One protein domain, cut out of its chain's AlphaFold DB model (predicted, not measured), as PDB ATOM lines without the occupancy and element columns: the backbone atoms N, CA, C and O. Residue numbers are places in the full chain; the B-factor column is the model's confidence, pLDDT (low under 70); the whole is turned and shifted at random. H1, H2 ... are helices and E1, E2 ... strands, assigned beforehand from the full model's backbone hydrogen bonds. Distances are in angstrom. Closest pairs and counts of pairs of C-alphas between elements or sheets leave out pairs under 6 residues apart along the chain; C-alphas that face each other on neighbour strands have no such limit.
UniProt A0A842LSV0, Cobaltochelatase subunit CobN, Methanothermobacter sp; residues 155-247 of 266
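Overview. This is residues 155 to 247 of the 266 residues of the protein "Cobaltochelatase subunit CobN" of Methanothermobacter sp (UniProt A0A842LSV0). What is the main picture? A small hairpin of two short strands, E1 and E2, lies at one side of a helical body whose core is the long helix H5. H1, H2 and H3 pack on H5, while H4 is nearest to it with its first residues, 211 to 215. What is it made of? The printed part has 93 residues, with five named helices and two named strands in the order H1 E1 E2 H2 H3 H4 H5; the two-strand sheet is antiparallel and the class is mostly helix. How large is it? It is compact, with a radius of gyration of the C-alphas of 13.2 A and spans of 41 by 30 by 19 A.

Along the chain. Where is the sheet? E1 is residues 176 to 178, beginning at C-alpha 176 at (206.749, 161.667, 147.725), and E2 is residues 183 to 185. Where is the longest helix? H5 is residues 228 to 245, 25.8 A long, from C-alpha 228 at (195.963, 153.124, 151.527) to C-alpha 245 at (198.868, 178.060, 157.356). Where are the other helices? H1 is residues 161 to 173, 18.0 A long, and H4 is residues 211 to 222, 16.3 A long. H3 is residues 198 to 206, 12.2 A long, and H2 is residues 187 to 190.

Arrangement. How are the strands paired, and what is by them? In the hairpin E1 and E2, N 176 and O 185 are 2.9 A apart and N 185 and O 176 are 2.7 A apart, within hydrogen-bond range. The closest C-alphas of E2 and H5 are those of Leu 185 and Ala 233, 5.3 A apart; E1 and H5 are near each other, with 6 pairs of C-alphas within 10 A. What touches H5, the hub? H2 touches it, closest at the C-alphas of Val 187 and Ala 233, 5.0 A. H1 touches it, closest at Ala 172 and Thr 237, 6.4 A between C-alphas, opposite ways at a shallow tilt of 34.6 degrees, only just short of steep. H3 touches it the same way at a steep tilt of 56 degrees, with the C-alphas of Ile 202 and Leu 238 6.9 A apart. What of H4 and the helix backbones? H4 and H5, a helical hairpin, only just touch, with 3 pairs of C-alphas within 8 A, the closest being Leu 211 and Asn 235, 7.4 A; H1 and H4 are apart. Every O i to N i+4 pair is within hydrogen-bond range in H1, H3, H4 and H5, and H2 is too short for such a pair.

Size, cuts and confidence. How far does it reach? The two C-alphas farthest apart are those of Phe 155 and Gly 223, 43.9 A. Is it whole and confident? The printed part has no cut and no long link; mean pLDDT of the printed part is 90.4, with residues 179 to 180 under 70.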
ATOM      1  N   PHE A 155     209.112 186.989 156.739       95.44
ATOM      2  CA  PHE A 155     209.213 186.279 158.012       95.44
ATOM      3  C   PHE A 155     208.071 186.642 158.963       95.44
ATOM      4  O   PHE A 155     207.775 187.818 159.193       95.44
ATOM      5  N   GLY A 156     207.434 185.620 159.527       95.12
ATOM      6  CA  GLY A 156     206.352 185.767 160.482       95.12
ATOM      7  C   GLY A 156     205.062 186.319 159.881       95.12
ATOM      8  O   GLY A 156     204.187 186.715 160.649       95.12
ATOM      9  N   ARG A 157     204.905 186.379 158.553       95.12
ATOM     10  CA  ARG A 157     203.637 186.735 157.904       95.12
ATOM     11  C   ARG A 157     202.933 185.475 157.419       95.12
ATOM     12  O   ARG A 157     203.521 184.647 156.731       95.12
ATOM     13  N   ASP A 158     201.653 185.363 157.750       93.81
ATOM     14  CA  ASP A 158     200.839 184.248 157.280       93.81
ATOM     15  C   ASP A 158     200.575 184.415 155.772       93.81
ATOM     16  O   ASP A 158     200.277 185.519 155.300       93.81
ATOM     17  N   LEU A 159     200.709 183.329 155.007       93.88
ATOM     18  CA  LEU A 159     200.405 183.338 153.576       93.88
ATOM     19  C   LEU A 159     198.902 183.521 153.364       93.88
ATOM     20  O   LEU A 159     198.084 182.924 154.070       93.88
ATOM     21  N   ASN A 160     198.529 184.318 152.363       92.62
ATOM     22  CA  ASN A 160     197.133 184.375 151.944       92.62
ATOM     23  C   ASN A 160     196.714 183.056 151.262       92.62
ATOM     24  O   ASN A 160     197.548 182.206 150.943       92.62
ATOM     25  N   GLN A 161     195.410 182.882 151.032       94.00
ATOM     26  CA  GLN A 161     194.863 181.649 150.457       94.00
ATOM     27  C   GLN A 161     195.501 181.288 149.108       94.00
ATOM     28  O   GLN A 161     195.831 180.125 148.890       94.00
ATOM     29  N   THR A 162     195.715 182.267 148.226       93.50
ATOM     30  CA  THR A 162     196.328 182.058 146.908       93.50
ATOM     31  C   THR A 162     197.768 181.569 147.041       93.50
ATOM     32  O   THR A 162     198.114 180.521 146.510       93.50
ATOM     33  N   GLN A 163     198.594 182.265 147.826       94.06
ATOM     34  CA  GLN A 163     199.995 181.903 148.065       94.06
ATOM     35  C   GLN A 163     200.136 180.521 148.710       94.06
ATOM     36  O   GLN A 163     201.003 179.741 148.325       94.06
ATOM     37  N   LEU A 164     199.274 180.209 149.684       95.31
ATOM     38  CA  LEU A 164     199.243 178.892 150.312       95.31
ATOM     39  C   LEU A 164     198.883 177.810 149.297       95.31
ATOM     40  O   LEU A 164     199.508 176.752 149.286       95.31
ATOM     41  N   THR A 165     197.885 178.068 148.452       95.38
ATOM     42  CA  THR A 165     197.420 177.109 147.445       95.38
ATOM     43  C   THR A 165     198.518 176.814 146.433       95.38
ATOM     44  O   THR A 165     198.811 175.646 146.199       95.38
ATOM     45  N   ILE A 166     199.191 177.850 145.920       93.88
ATOM     46  CA  ILE A 166     200.349 177.718 145.023       93.88
ATOM     47  C   ILE A 166     201.451 176.889 145.692       93.88
ATOM     48  O   ILE A 166     201.903 175.891 145.130       93.88
ATOM     49  N   MET A 167     201.823 177.231 146.931       93.94
ATOM     50  CA  MET A 167     202.847 176.504 147.684       93.94
ATOM     51  C   MET A 167     202.494 175.017 147.827       93.94
ATOM     52  O   MET A 167     203.273 174.155 147.425       93.94
ATOM     53  N   VAL A 168     201.308 174.691 148.342       95.06
ATOM     54  CA  VAL A 168     200.916 173.293 148.579       95.06
ATOM     55  C   VAL A 168     200.741 172.529 147.262       95.06
ATOM     56  O   VAL A 168     201.141 171.369 147.180       95.06
ATOM     57  N   LYS A 169     200.223 173.169 146.209       93.00
ATOM     58  CA  LYS A 169     200.121 172.589 144.861       93.00
ATOM     59  C   LYS A 169     201.501 172.243 144.299       93.00
ATOM     60  O   LYS A 169     201.680 171.127 143.811       93.00
ATOM     61  N   SER A 170     202.488 173.130 144.444       91.31
ATOM     62  CA  SER A 170     203.873 172.859 144.031       91.31
ATOM     63  C   SER A 170     204.456 171.651 144.776       91.31
ATOM     64  O   SER A 170     204.985 170.730 144.155       91.31
ATOM     65  N   MET A 171     204.233 171.560 146.090       91.00
ATOM     66  CA  MET A 171     204.675 170.432 146.916       91.00
ATOM     67  C   MET A 171     203.936 169.119 146.611       91.00
ATOM     68  O   MET A 171     204.438 168.041 146.940       91.00
ATOM     69  N   ALA A 172     202.720 169.194 146.069       90.75
ATOM     70  CA  ALA A 172     201.892 168.050 145.697       90.75
ATOM     71  C   ALA A 172     202.160 167.554 144.265       90.75
ATOM     72  O   ALA A 172     201.808 166.420 143.942       90.75
ATOM     73  N   SER A 173     202.779 168.386 143.420       86.44
ATOM     74  CA  SER A 173     203.152 168.039 142.041       86.44
ATOM     75  C   SER A 173     204.268 166.989 141.968       86.44
ATOM     76  O   SER A 173     204.349 166.227 141.006       86.44
ATOM     77  N   VAL A 174     205.094 166.902 143.015       84.12
ATOM     78  CA  VAL A 174     206.210 165.959 143.110       84.12
ATOM     79  C   VAL A 174     205.783 164.727 143.919       84.12
ATOM     80  O   VAL A 174     205.393 164.870 145.084       84.12
ATOM     81  N   PRO A 175     205.881 163.503 143.360       84.75
ATOM     82  CA  PRO A 175     205.618 162.280 144.110       84.75
ATOM     83  C   PRO A 175     206.547 162.160 145.320       84.75
ATOM     84  O   PRO A 175     207.765 162.302 145.208       84.75
ATOM     85  N   ARG A 176     205.982 161.849 146.486       85.19
ATOM     86  CA  ARG A 176     206.749 161.667 147.725       85.19
ATOM     87  C   ARG A 176     207.058 160.202 147.952       85.19
ATOM     88  O   ARG A 176     206.279 159.341 147.563       85.19
ATOM     89  N   ILE A 177     208.162 159.907 148.625       81.25
ATOM     90  CA  ILE A 177     208.514 158.531 148.981       81.25
ATOM     91  C   ILE A 177     208.063 158.266 150.416       81.25
ATOM     92  O   ILE A 177     208.434 158.995 151.335       81.25
ATOM     93  N   SER A 178     207.279 157.207 150.612       76.94
ATOM     94  CA  SER A 178     206.969 156.715 151.954       76.94
ATOM     95  C   SER A 178     208.195 156.021 152.553       76.94
ATOM     96  O   SER A 178     208.658 155.001 152.029       76.94
ATOM     97  N   ALA A 179     208.727 156.568 153.650       65.31
ATOM     98  CA  ALA A 179     209.869 155.991 154.350       65.31
ATOM     99  C   ALA A 179     209.531 154.573 154.850       65.31
ATOM    100  O   ALA A 179     208.550 154.371 155.561       65.31
ATOM    101  N   GLY A 180     210.345 153.589 154.458       69.94
ATOM    102  CA  GLY A 180     210.204 152.181 154.849       69.94
ATOM    103  C   GLY A 180     209.678 151.260 153.746       69.94
ATOM    104  O   GLY A 180     210.125 150.120 153.670       69.94
ATOM    105  N   ASN A 181     208.814 151.752 152.849       71.62
ATOM    106  CA  ASN A 181     208.179 150.915 151.818       71.62
ATOM    107  C   ASN A 181     208.591 151.266 150.376       71.62
ATOM    108  O   ASN A 181     208.174 150.568 149.456       71.62
ATOM    109  N   ASN A 182     209.381 152.329 150.158       77.69
ATOM    110  CA  ASN A 182     209.792 152.822 148.830       77.69
ATOM    111  C   ASN A 182     208.623 153.013 147.841       77.69
ATOM    112  O   ASN A 182     208.791 152.913 146.627       77.69
ATOM    113  N   THR A 183     207.423 153.294 148.351       82.06
ATOM    114  CA  THR A 183     206.249 153.566 147.524       82.06
ATOM    115  C   THR A 183     206.149 155.053 147.222       82.06
ATOM    116  O   THR A 183     206.289 155.892 148.118       82.06
ATOM    117  N   PHE A 184     205.876 155.372 145.958       84.31
ATOM    118  CA  PHE A 184     205.562 156.732 145.543       84.31
ATOM    119  C   PHE A 184     204.125 157.077 145.927       84.31
ATOM    120  O   PHE A 184     203.184 156.351 145.607       84.31
ATOM    121  N   LEU A 185     203.978 158.194 146.623       85.44
ATOM    122  CA  LEU A 185     202.728 158.774 147.069       85.44
ATOM    123  C   LEU A 185     202.463 160.007 146.217       85.44
ATOM    124  O   LEU A 185     203.231 160.968 146.264       85.44
ATOM    125  N   SER A 186     201.373 159.989 145.457       88.00
ATOM    126  CA  SER A 186     200.916 161.169 144.735       88.00
ATOM    127  C   SER A 186     199.425 161.367 144.940       88.00
ATOM    128  O   SER A 186     198.625 160.473 144.670       88.00
ATOM    129  N   VAL A 187     199.041 162.565 145.378       87.94
ATOM    130  CA  VAL A 187     197.626 162.928 145.500       87.94
ATOM    131  C   VAL A 187     196.947 162.978 144.127       87.94
ATOM    132  O   VAL A 187     195.754 162.714 144.029       87.94
ATOM    133  N   THR A 188     197.704 163.205 143.047       87.94
ATOM    134  CA  THR A 188     197.158 163.199 141.681       87.94
ATOM    135  C   THR A 188     196.636 161.824 141.268       87.94
ATOM    136  O   THR A 188     195.674 161.750 140.510       87.94
ATOM    137  N   GLN A 189     197.181 160.731 141.819       84.12
ATOM    138  CA  GLN A 189     196.657 159.379 141.580       84.12
ATOM    139  C   GLN A 189     195.234 159.226 142.129       84.12
ATOM    140  O   GLN A 189     194.378 158.664 141.449       84.12
ATOM    141  N   ALA A 190     194.962 159.796 143.308       81.12
ATOM    142  CA  ALA A 190     193.636 159.778 143.928       81.12
ATOM    143  C   ALA A 190     192.595 160.595 143.144       81.12
ATOM    144  O   ALA A 190     191.395 160.399 143.318       81.12
ATOM    145  N   LEU A 191     193.055 161.513 142.293       86.19
ATOM    146  CA  LEU A 191     192.224 162.381 141.457       86.19
ATOM    147  C   LEU A 191     192.172 161.924 139.995       86.19
ATOM    148  O   LEU A 191     191.514 162.549 139.165       86.19
ATOM    149  N   SER A 192     192.855 160.831 139.657       85.00
ATOM    150  CA  SER A 192     192.892 160.334 138.289       85.00
ATOM    151  C   SER A 192     191.502 159.871 137.851       85.00
ATOM    152  O   SER A 192     190.906 158.987 138.466       85.00
ATOM    153  N   GLY A 193     191.009 160.433 136.745       79.88
ATOM    154  CA  GLY A 193     189.723 160.058 136.148       79.88
ATOM    155  C   GLY A 193     188.505 160.793 136.712       79.88
ATOM    156  O   GLY A 193     187.384 160.417 136.378       79.88
ATOM    157  N   ILE A 194     188.699 161.836 137.528       87.19
ATOM    158  CA  ILE A 194     187.613 162.697 138.011       87.19
ATOM    159  C   ILE A 194     187.864 164.160 137.643       87.19
ATOM    160  O   ILE A 194     189.004 164.603 137.537       87.19
ATOM    161  N   ASN A 195     186.789 164.932 137.477       88.75
ATOM    162  CA  ASN A 195     186.870 166.373 137.230       88.75
ATOM    163  C   ASN A 195     187.046 167.145 138.549       88.75
ATOM    164  O   ASN A 195     186.162 167.896 138.960       88.75
ATOM    165  N   ARG A 196     188.143 166.875 139.262       89.38
ATOM    166  CA  ARG A 196     188.510 167.553 140.510       89.38
ATOM    167  C   ARG A 196     190.021 167.690 140.582       89.38
ATOM    168  O   ARG A 196     190.744 166.720 140.368       89.38
ATOM    169  N   THR A 197     190.491 168.885 140.899       91.88
ATOM    170  CA  THR A 197     191.915 169.208 140.939       91.88
ATOM    171  C   THR A 197     192.468 169.159 142.364       91.88
ATOM    172  O   THR A 197     191.730 169.147 143.352       91.88
ATOM    173  N   VAL A 198     193.799 169.134 142.486       92.12
ATOM    174  CA  VAL A 198     194.481 169.261 143.789       92.12
ATOM    175  C   VAL A 198     194.160 170.611 144.435       92.12
ATOM    176  O   VAL A 198     194.018 170.706 145.651       92.12
ATOM    177  N   GLU A 199     194.012 171.643 143.612       93.81
ATOM    178  CA  GLU A 199     193.664 172.994 144.035       93.81
ATOM    179  C   GLU A 199     192.274 173.054 144.674       93.81
ATOM    180  O   GLU A 199     192.146 173.593 145.773       93.81
ATOM    181  N   ASP A 200     191.274 172.392 144.085       93.56
ATOM    182  CA  ASP A 200     189.931 172.293 144.674       93.56
ATOM    183  C   ASP A 200     189.982 171.678 146.080       93.56
ATOM    184  O   ASP A 200     189.414 172.223 147.028       93.56
ATOM    185  N   LEU A 201     190.732 170.580 146.250       93.75
ATOM    186  CA  LEU A 201     190.902 169.943 147.559       93.75
ATOM    187  C   LEU A 201     191.526 170.887 148.591       93.75
ATOM    188  O   LEU A 201     191.073 170.931 149.738       93.75
ATOM    189  N   ILE A 202     192.569 171.623 148.196       94.81
ATOM    190  CA  ILE A 202     193.265 172.566 149.077       94.81
ATOM    191  C   ILE A 202     192.318 173.687 149.499       94.81
ATOM    192  O   ILE A 202     192.234 173.992 150.689       94.81
ATOM    193  N   LEU A 203     191.585 174.280 148.554       94.94
ATOM    194  CA  LEU A 203     190.665 175.385 148.819       94.94
ATOM    195  C   LEU A 203     189.512 174.952 149.728       94.94
ATOM    196  O   LEU A 203     189.199 175.638 150.704       94.94
ATOM    197  N   GLU A 204     188.914 173.793 149.460       94.38
ATOM    198  CA  GLU A 204     187.831 173.253 150.276       94.38
ATOM    199  C   GLU A 204     188.296 172.934 151.703       94.38
ATOM    200  O   GLU A 204     187.626 173.296 152.676       94.38
ATOM    201  N   PHE A 205     189.471 172.321 151.853       95.06
ATOM    202  CA  PHE A 205     190.050 172.055 153.169       95.06
ATOM    203  C   PHE A 205     190.412 173.352 153.902       95.06
ATOM    204  O   PHE A 205     190.099 173.513 155.083       95.06
ATOM    205  N   TYR A 206     190.997 174.325 153.195       92.62
ATOM    206  CA  TYR A 206     191.316 175.643 153.744       92.62
ATOM    207  C   TYR A 206     190.065 176.367 154.267       92.62
ATOM    208  O   TYR A 206     190.148 177.057 155.290       92.62
ATOM    209  N   SER A 207     188.916 176.172 153.606       92.50
ATOM    210  CA  SER A 207     187.615 176.730 154.001       92.50
ATOM    211  C   SER A 207     186.973 176.047 155.220       92.50
ATOM    212  O   SER A 207     185.974 176.538 155.741       92.50
ATOM    213  N   GLY A 208     187.560 174.949 155.710       92.94
ATOM    214  CA  GLY A 208     187.142 174.257 156.932       92.94
ATOM    215  C   GLY A 208     186.467 172.905 156.709       92.94
ATOM    216  O   GLY A 208     185.989 172.303 157.674       92.94
ATOM    217  N   LYS A 209     186.427 172.390 155.472       95.00
ATOM    218  CA  LYS A 209     185.928 171.035 155.215       95.00
ATOM    219  C   LYS A 209     186.863 170.001 155.855       95.00
ATOM    220  O   LYS A 209     188.082 170.099 155.747       95.00
ATOM    221  N   SER A 210     186.296 169.000 156.529       94.62
ATOM    222  CA  SER A 210     187.092 167.968 157.203       94.62
ATOM    223  C   SER A 210     187.716 166.976 156.211       94.62
ATOM    224  O   SER A 210     187.146 166.704 155.153       94.62
ATOM    225  N   LEU A 211     188.845 166.363 156.594       91.62
ATOM    226  CA  LEU A 211     189.474 165.270 155.835       91.62
ATOM    227  C   LEU A 211     188.480 164.129 155.557       91.62
ATOM    228  O   LEU A 211     188.427 163.614 154.446       91.62
ATOM    229  N   GLN A 212     187.658 163.764 156.545       93.44
ATOM    230  CA  GLN A 212     186.673 162.683 156.427       93.44
ATOM    231  C   GLN A 212     185.606 163.006 155.377       93.44
ATOM    232  O   GLN A 212     185.249 162.150 154.572       93.44
ATOM    233  N   THR A 213     185.131 164.253 155.356       94.94
ATOM    234  CA  THR A 213     184.165 164.730 154.360       94.94
ATOM    235  C   THR A 213     184.771 164.715 152.959       94.94
ATOM    236  O   THR A 213     184.157 164.180 152.042       94.94
ATOM    237  N   LEU A 214     185.995 165.231 152.798       93.62
ATOM    238  CA  LEU A 214     186.702 165.225 151.513       93.62
ATOM    239  C   LEU A 214     186.923 163.804 150.987       93.62
ATOM    240  O   LEU A 214     186.684 163.539 149.811       93.62
ATOM    241  N   MET A 215     187.332 162.878 151.859       92.75
ATOM    242  CA  MET A 215     187.500 161.466 151.509       92.75
ATOM    243  C   MET A 215     186.184 160.826 151.063       92.75
ATOM    244  O   MET A 215     186.153 160.184 150.015       92.75
ATOM    245  N   ALA A 216     185.098 161.034 151.813       93.62
ATOM    246  CA  ALA A 216     183.788 160.483 151.477       93.62
ATOM    247  C   ALA A 216     183.281 160.994 150.118       93.62
ATOM    248  O   ALA A 216     182.782 160.211 149.311       93.62
ATOM    249  N   GLU A 217     183.457 162.287 149.834       93.25
ATOM    250  CA  GLU A 217     183.117 162.877 148.535       93.25
ATOM    251  C   GLU A 217     183.966 162.295 147.401       93.25
ATOM    252  O   GLU A 217     183.426 161.928 146.361       93.25
ATOM    253  N   LEU A 218     185.283 162.166 147.598       91.75
ATOM    254  CA  LEU A 218     186.167 161.558 146.599       91.75
ATOM    255  C   LEU A 218     185.762 160.114 146.291       91.75
ATOM    256  O   LEU A 218     185.655 159.748 145.123       91.75
ATOM    257  N   GLN A 219     185.485 159.305 147.314       93.00
ATOM    258  CA  GLN A 219     185.043 157.917 147.141       93.00
ATOM    259  C   GLN A 219     183.696 157.826 146.415       93.00
ATOM    260  O   GLN A 219     183.517 156.953 145.565       93.00
ATOM    261  N   ALA A 220     182.765 158.738 146.717       92.62
ATOM    262  CA  ALA A 220     181.472 158.806 146.044       92.62
ATOM    263  C   ALA A 220     181.618 159.138 144.552       92.62
ATOM    264  O   ALA A 220     180.980 158.492 143.724       92.62
ATOM    265  N   VAL A 221     182.487 160.094 144.201       91.94
ATOM    266  CA  VAL A 221     182.749 160.474 142.801       91.94
ATOM    267  C   VAL A 221     183.503 159.373 142.049       91.94
ATOM    268  O   VAL A 221     183.192 159.096 140.896       91.94
ATOM    269  N   LEU A 222     184.465 158.712 142.697       90.12
ATOM    270  CA  LEU A 222     185.241 157.619 142.101       90.12
ATOM    271  C   LEU A 222     184.445 156.314 141.949       90.12
ATOM    272  O   LEU A 222     184.868 155.427 141.210       90.12
ATOM    273  N   GLY A 223     183.349 156.145 142.696       91.00
ATOM    274  CA  GLY A 223     182.596 154.888 142.749       91.00
ATOM    275  C   GLY A 223     183.379 153.720 143.366       91.00
ATOM    276  O   GLY A 223     183.013 152.561 143.179       91.00
ATOM    277  N   ARG A 224     184.470 154.004 144.091       93.06
ATOM    278  CA  ARG A 224     185.320 153.009 144.763       93.06
ATOM    279  C   ARG A 224     185.927 153.567 146.043       93.06
ATOM    280  O   ARG A 224     186.008 154.776 146.248       93.06
ATOM    281  N   ASN A 225     186.442 152.669 146.875       92.69
ATOM    282  CA  ASN A 225     187.253 153.072 148.015       92.69
ATOM    283  C   ASN A 225     188.633 153.576 147.573       92.69
ATOM    284  O   ASN A 225     189.212 153.083 146.598       92.69
ATOM    285  N   LEU A 226     189.156 154.551 148.320       90.62
ATOM    286  CA  LEU A 226     190.538 154.993 148.185       90.62
ATOM    287  C   LEU A 226     191.469 153.902 148.722       90.62
ATOM    288  O   LEU A 226     191.199 153.263 149.739       90.62
ATOM    289  N   THR A 227     192.578 153.694 148.028       91.44
ATOM    290  CA  THR A 227     193.662 152.816 148.465       91.44
ATOM    291  C   THR A 227     194.411 153.437 149.648       91.44
ATOM    292  O   THR A 227     194.383 154.650 149.857       91.44
ATOM    293  N   ALA A 228     195.144 152.625 150.415       90.00
ATOM    294  CA  ALA A 228     195.963 153.124 151.527       90.00
ATOM    295  C   ALA A 228     196.977 154.201 151.083       90.00
ATOM    296  O   ALA A 228     197.191 155.187 151.792       90.00
ATOM    297  N   THR A 229     197.562 154.042 149.893       89.62
ATOM    298  CA  THR A 229     198.488 155.001 149.272       89.62
ATOM    299  C   THR A 229     197.808 156.342 148.999       89.62
ATOM    300  O   THR A 229     198.338 157.383 149.380       89.62
ATOM    301  N   GLU A 230     196.612 156.328 148.403       90.88
ATOM    302  CA  GLU A 230     195.840 157.540 148.094       90.88
ATOM    303  C   GLU A 230     195.408 158.280 149.362       90.88
ATOM    304  O   GLU A 230     195.538 159.499 149.440       90.88
ATOM    305  N   ILE A 231     194.958 157.544 150.385       91.62
ATOM    306  CA  ILE A 231     194.599 158.117 151.691       91.62
ATOM    307  C   ILE A 231     195.818 158.784 152.331       91.62
ATOM    308  O   ILE A 231     195.721 159.900 152.841       91.62
ATOM    309  N   THR A 232     196.976 158.120 152.281       91.19
ATOM    310  CA  THR A 232     198.223 158.664 152.832       91.19
ATOM    311  C   THR A 232     198.634 159.934 152.088       91.19
ATOM    312  O   THR A 232     198.914 160.945 152.729       91.19
ATOM    313  N   ALA A 233     198.609 159.921 150.753       91.12
ATOM    314  CA  ALA A 233     198.961 161.075 149.929       91.12
ATOM    315  C   ALA A 233     198.023 162.274 150.162       91.12
ATOM    316  O   ALA A 233     198.484 163.413 150.287       91.12
ATOM    317  N   LEU A 234     196.715 162.020 150.283       92.25
ATOM    318  CA  LEU A 234     195.726 163.044 150.615       92.25
ATOM    319  C   LEU A 234     195.988 163.636 152.003       92.25
ATOM    320  O   LEU A 234     196.076 164.852 152.146       92.25
ATOM    321  N   ASN A 235     196.167 162.786 153.017       92.25
ATOM    322  CA  ASN A 235     196.438 163.234 154.379       92.25
ATOM    323  C   ASN A 235     197.727 164.069 154.457       92.25
ATOM    324  O   ASN A 235     197.747 165.101 155.115       92.25
ATOM    325  N   MET A 236     198.791 163.670 153.754       91.00
ATOM    326  CA  MET A 236     200.028 164.457 153.675       91.00
ATOM    327  C   MET A 236     199.782 165.841 153.071       91.00
ATOM    328  O   MET A 236     200.157 166.836 153.683       91.00
ATOM    329  N   THR A 237     199.092 165.906 151.930       93.62
ATOM    330  CA  THR A 237     198.793 167.173 151.240       93.62
ATOM    331  C   THR A 237     197.977 168.116 152.127       93.62
ATOM    332  O   THR A 237     198.270 169.305 152.223       93.62
ATOM    333  N   LEU A 238     196.968 167.597 152.832       93.88
ATOM    334  CA  LEU A 238     196.135 168.411 153.721       93.88
ATOM    335  C   LEU A 238     196.861 168.799 155.020       93.88
ATOM    336  O   LEU A 238     196.657 169.898 155.535       93.88
ATOM    337  N   ASN A 239     197.771 167.960 155.521       94.06
ATOM    338  CA  ASN A 239     198.660 168.346 156.617       94.06
ATOM    339  C   ASN A 239     199.616 169.472 156.207       94.06
ATOM    340  O   ASN A 239     199.881 170.353 157.022       94.06
ATOM    341  N   ASP A 240     200.079 169.509 154.954       94.69
ATOM    342  CA  ASP A 240     200.867 170.640 154.459       94.69
ATOM    343  C   ASP A 240     200.059 171.937 154.488       94.69
ATOM    344  O   ASP A 240     200.588 172.961 154.910       94.69
ATOM    345  N   VAL A 241     198.762 171.903 154.154       96.00
ATOM    346  CA  VAL A 241     197.880 173.077 154.298       96.00
ATOM    347  C   VAL A 241     197.890 173.592 155.739       96.00
ATOM    348  O   VAL A 241     198.074 174.789 155.957       96.00
ATOM    349  N   LEU A 242     197.739 172.711 156.735       94.75
ATOM    350  CA  LEU A 242     197.774 173.105 158.152       94.75
ATOM    351  C   LEU A 242     199.148 173.643 158.565       94.75
ATOM    352  O   LEU A 242     199.245 174.674 159.239       94.75
ATOM    353  N   ASN A 243     200.214 172.962 158.143       94.06
ATOM    354  CA  ASN A 243     201.583 173.342 158.455       94.06
ATOM    355  C   ASN A 243     201.907 174.714 157.865       94.06
ATOM    356  O   ASN A 243     202.317 175.603 158.611       94.06
ATOM    357  N   ILE A 244     201.670 174.928 156.573       95.31
ATOM    358  CA  ILE A 244     201.935 176.200 155.899       95.31
ATOM    359  C   ILE A 244     201.055 177.316 156.470       95.31
ATOM    360  O   ILE A 244     201.574 178.388 156.772       95.31
ATOM    361  N   LYS A 245     199.767 177.065 156.739       94.25
ATOM    362  CA  LYS A 245     198.868 178.060 157.356       94.25
ATOM    363  C   LYS A 245     199.354 178.525 158.731       94.25
ATOM    364  O   LYS A 245     199.244 179.701 159.051       94.25
ATOM    365  N   GLY A 246     199.905 177.619 159.541       94.00
ATOM    366  CA  GLY A 246     200.434 177.937 160.873       94.00
ATOM    367  C   GLY A 246     201.898 178.396 160.907       94.00
ATOM    368  O   GLY A 246     202.419 178.636 161.996       94.00
ATOM    369  N   SER A 247     202.583 178.469 159.763       94.56
ATOM    370  CA  SER A 247     204.030 178.734 159.690       94.56
ATOM    371  C   SER A 247     204.422 180.090 160.274       94.56
ATOM    372  O   SER A 247     205.227 180.126 161.200       94.56
TER     373      SER A 247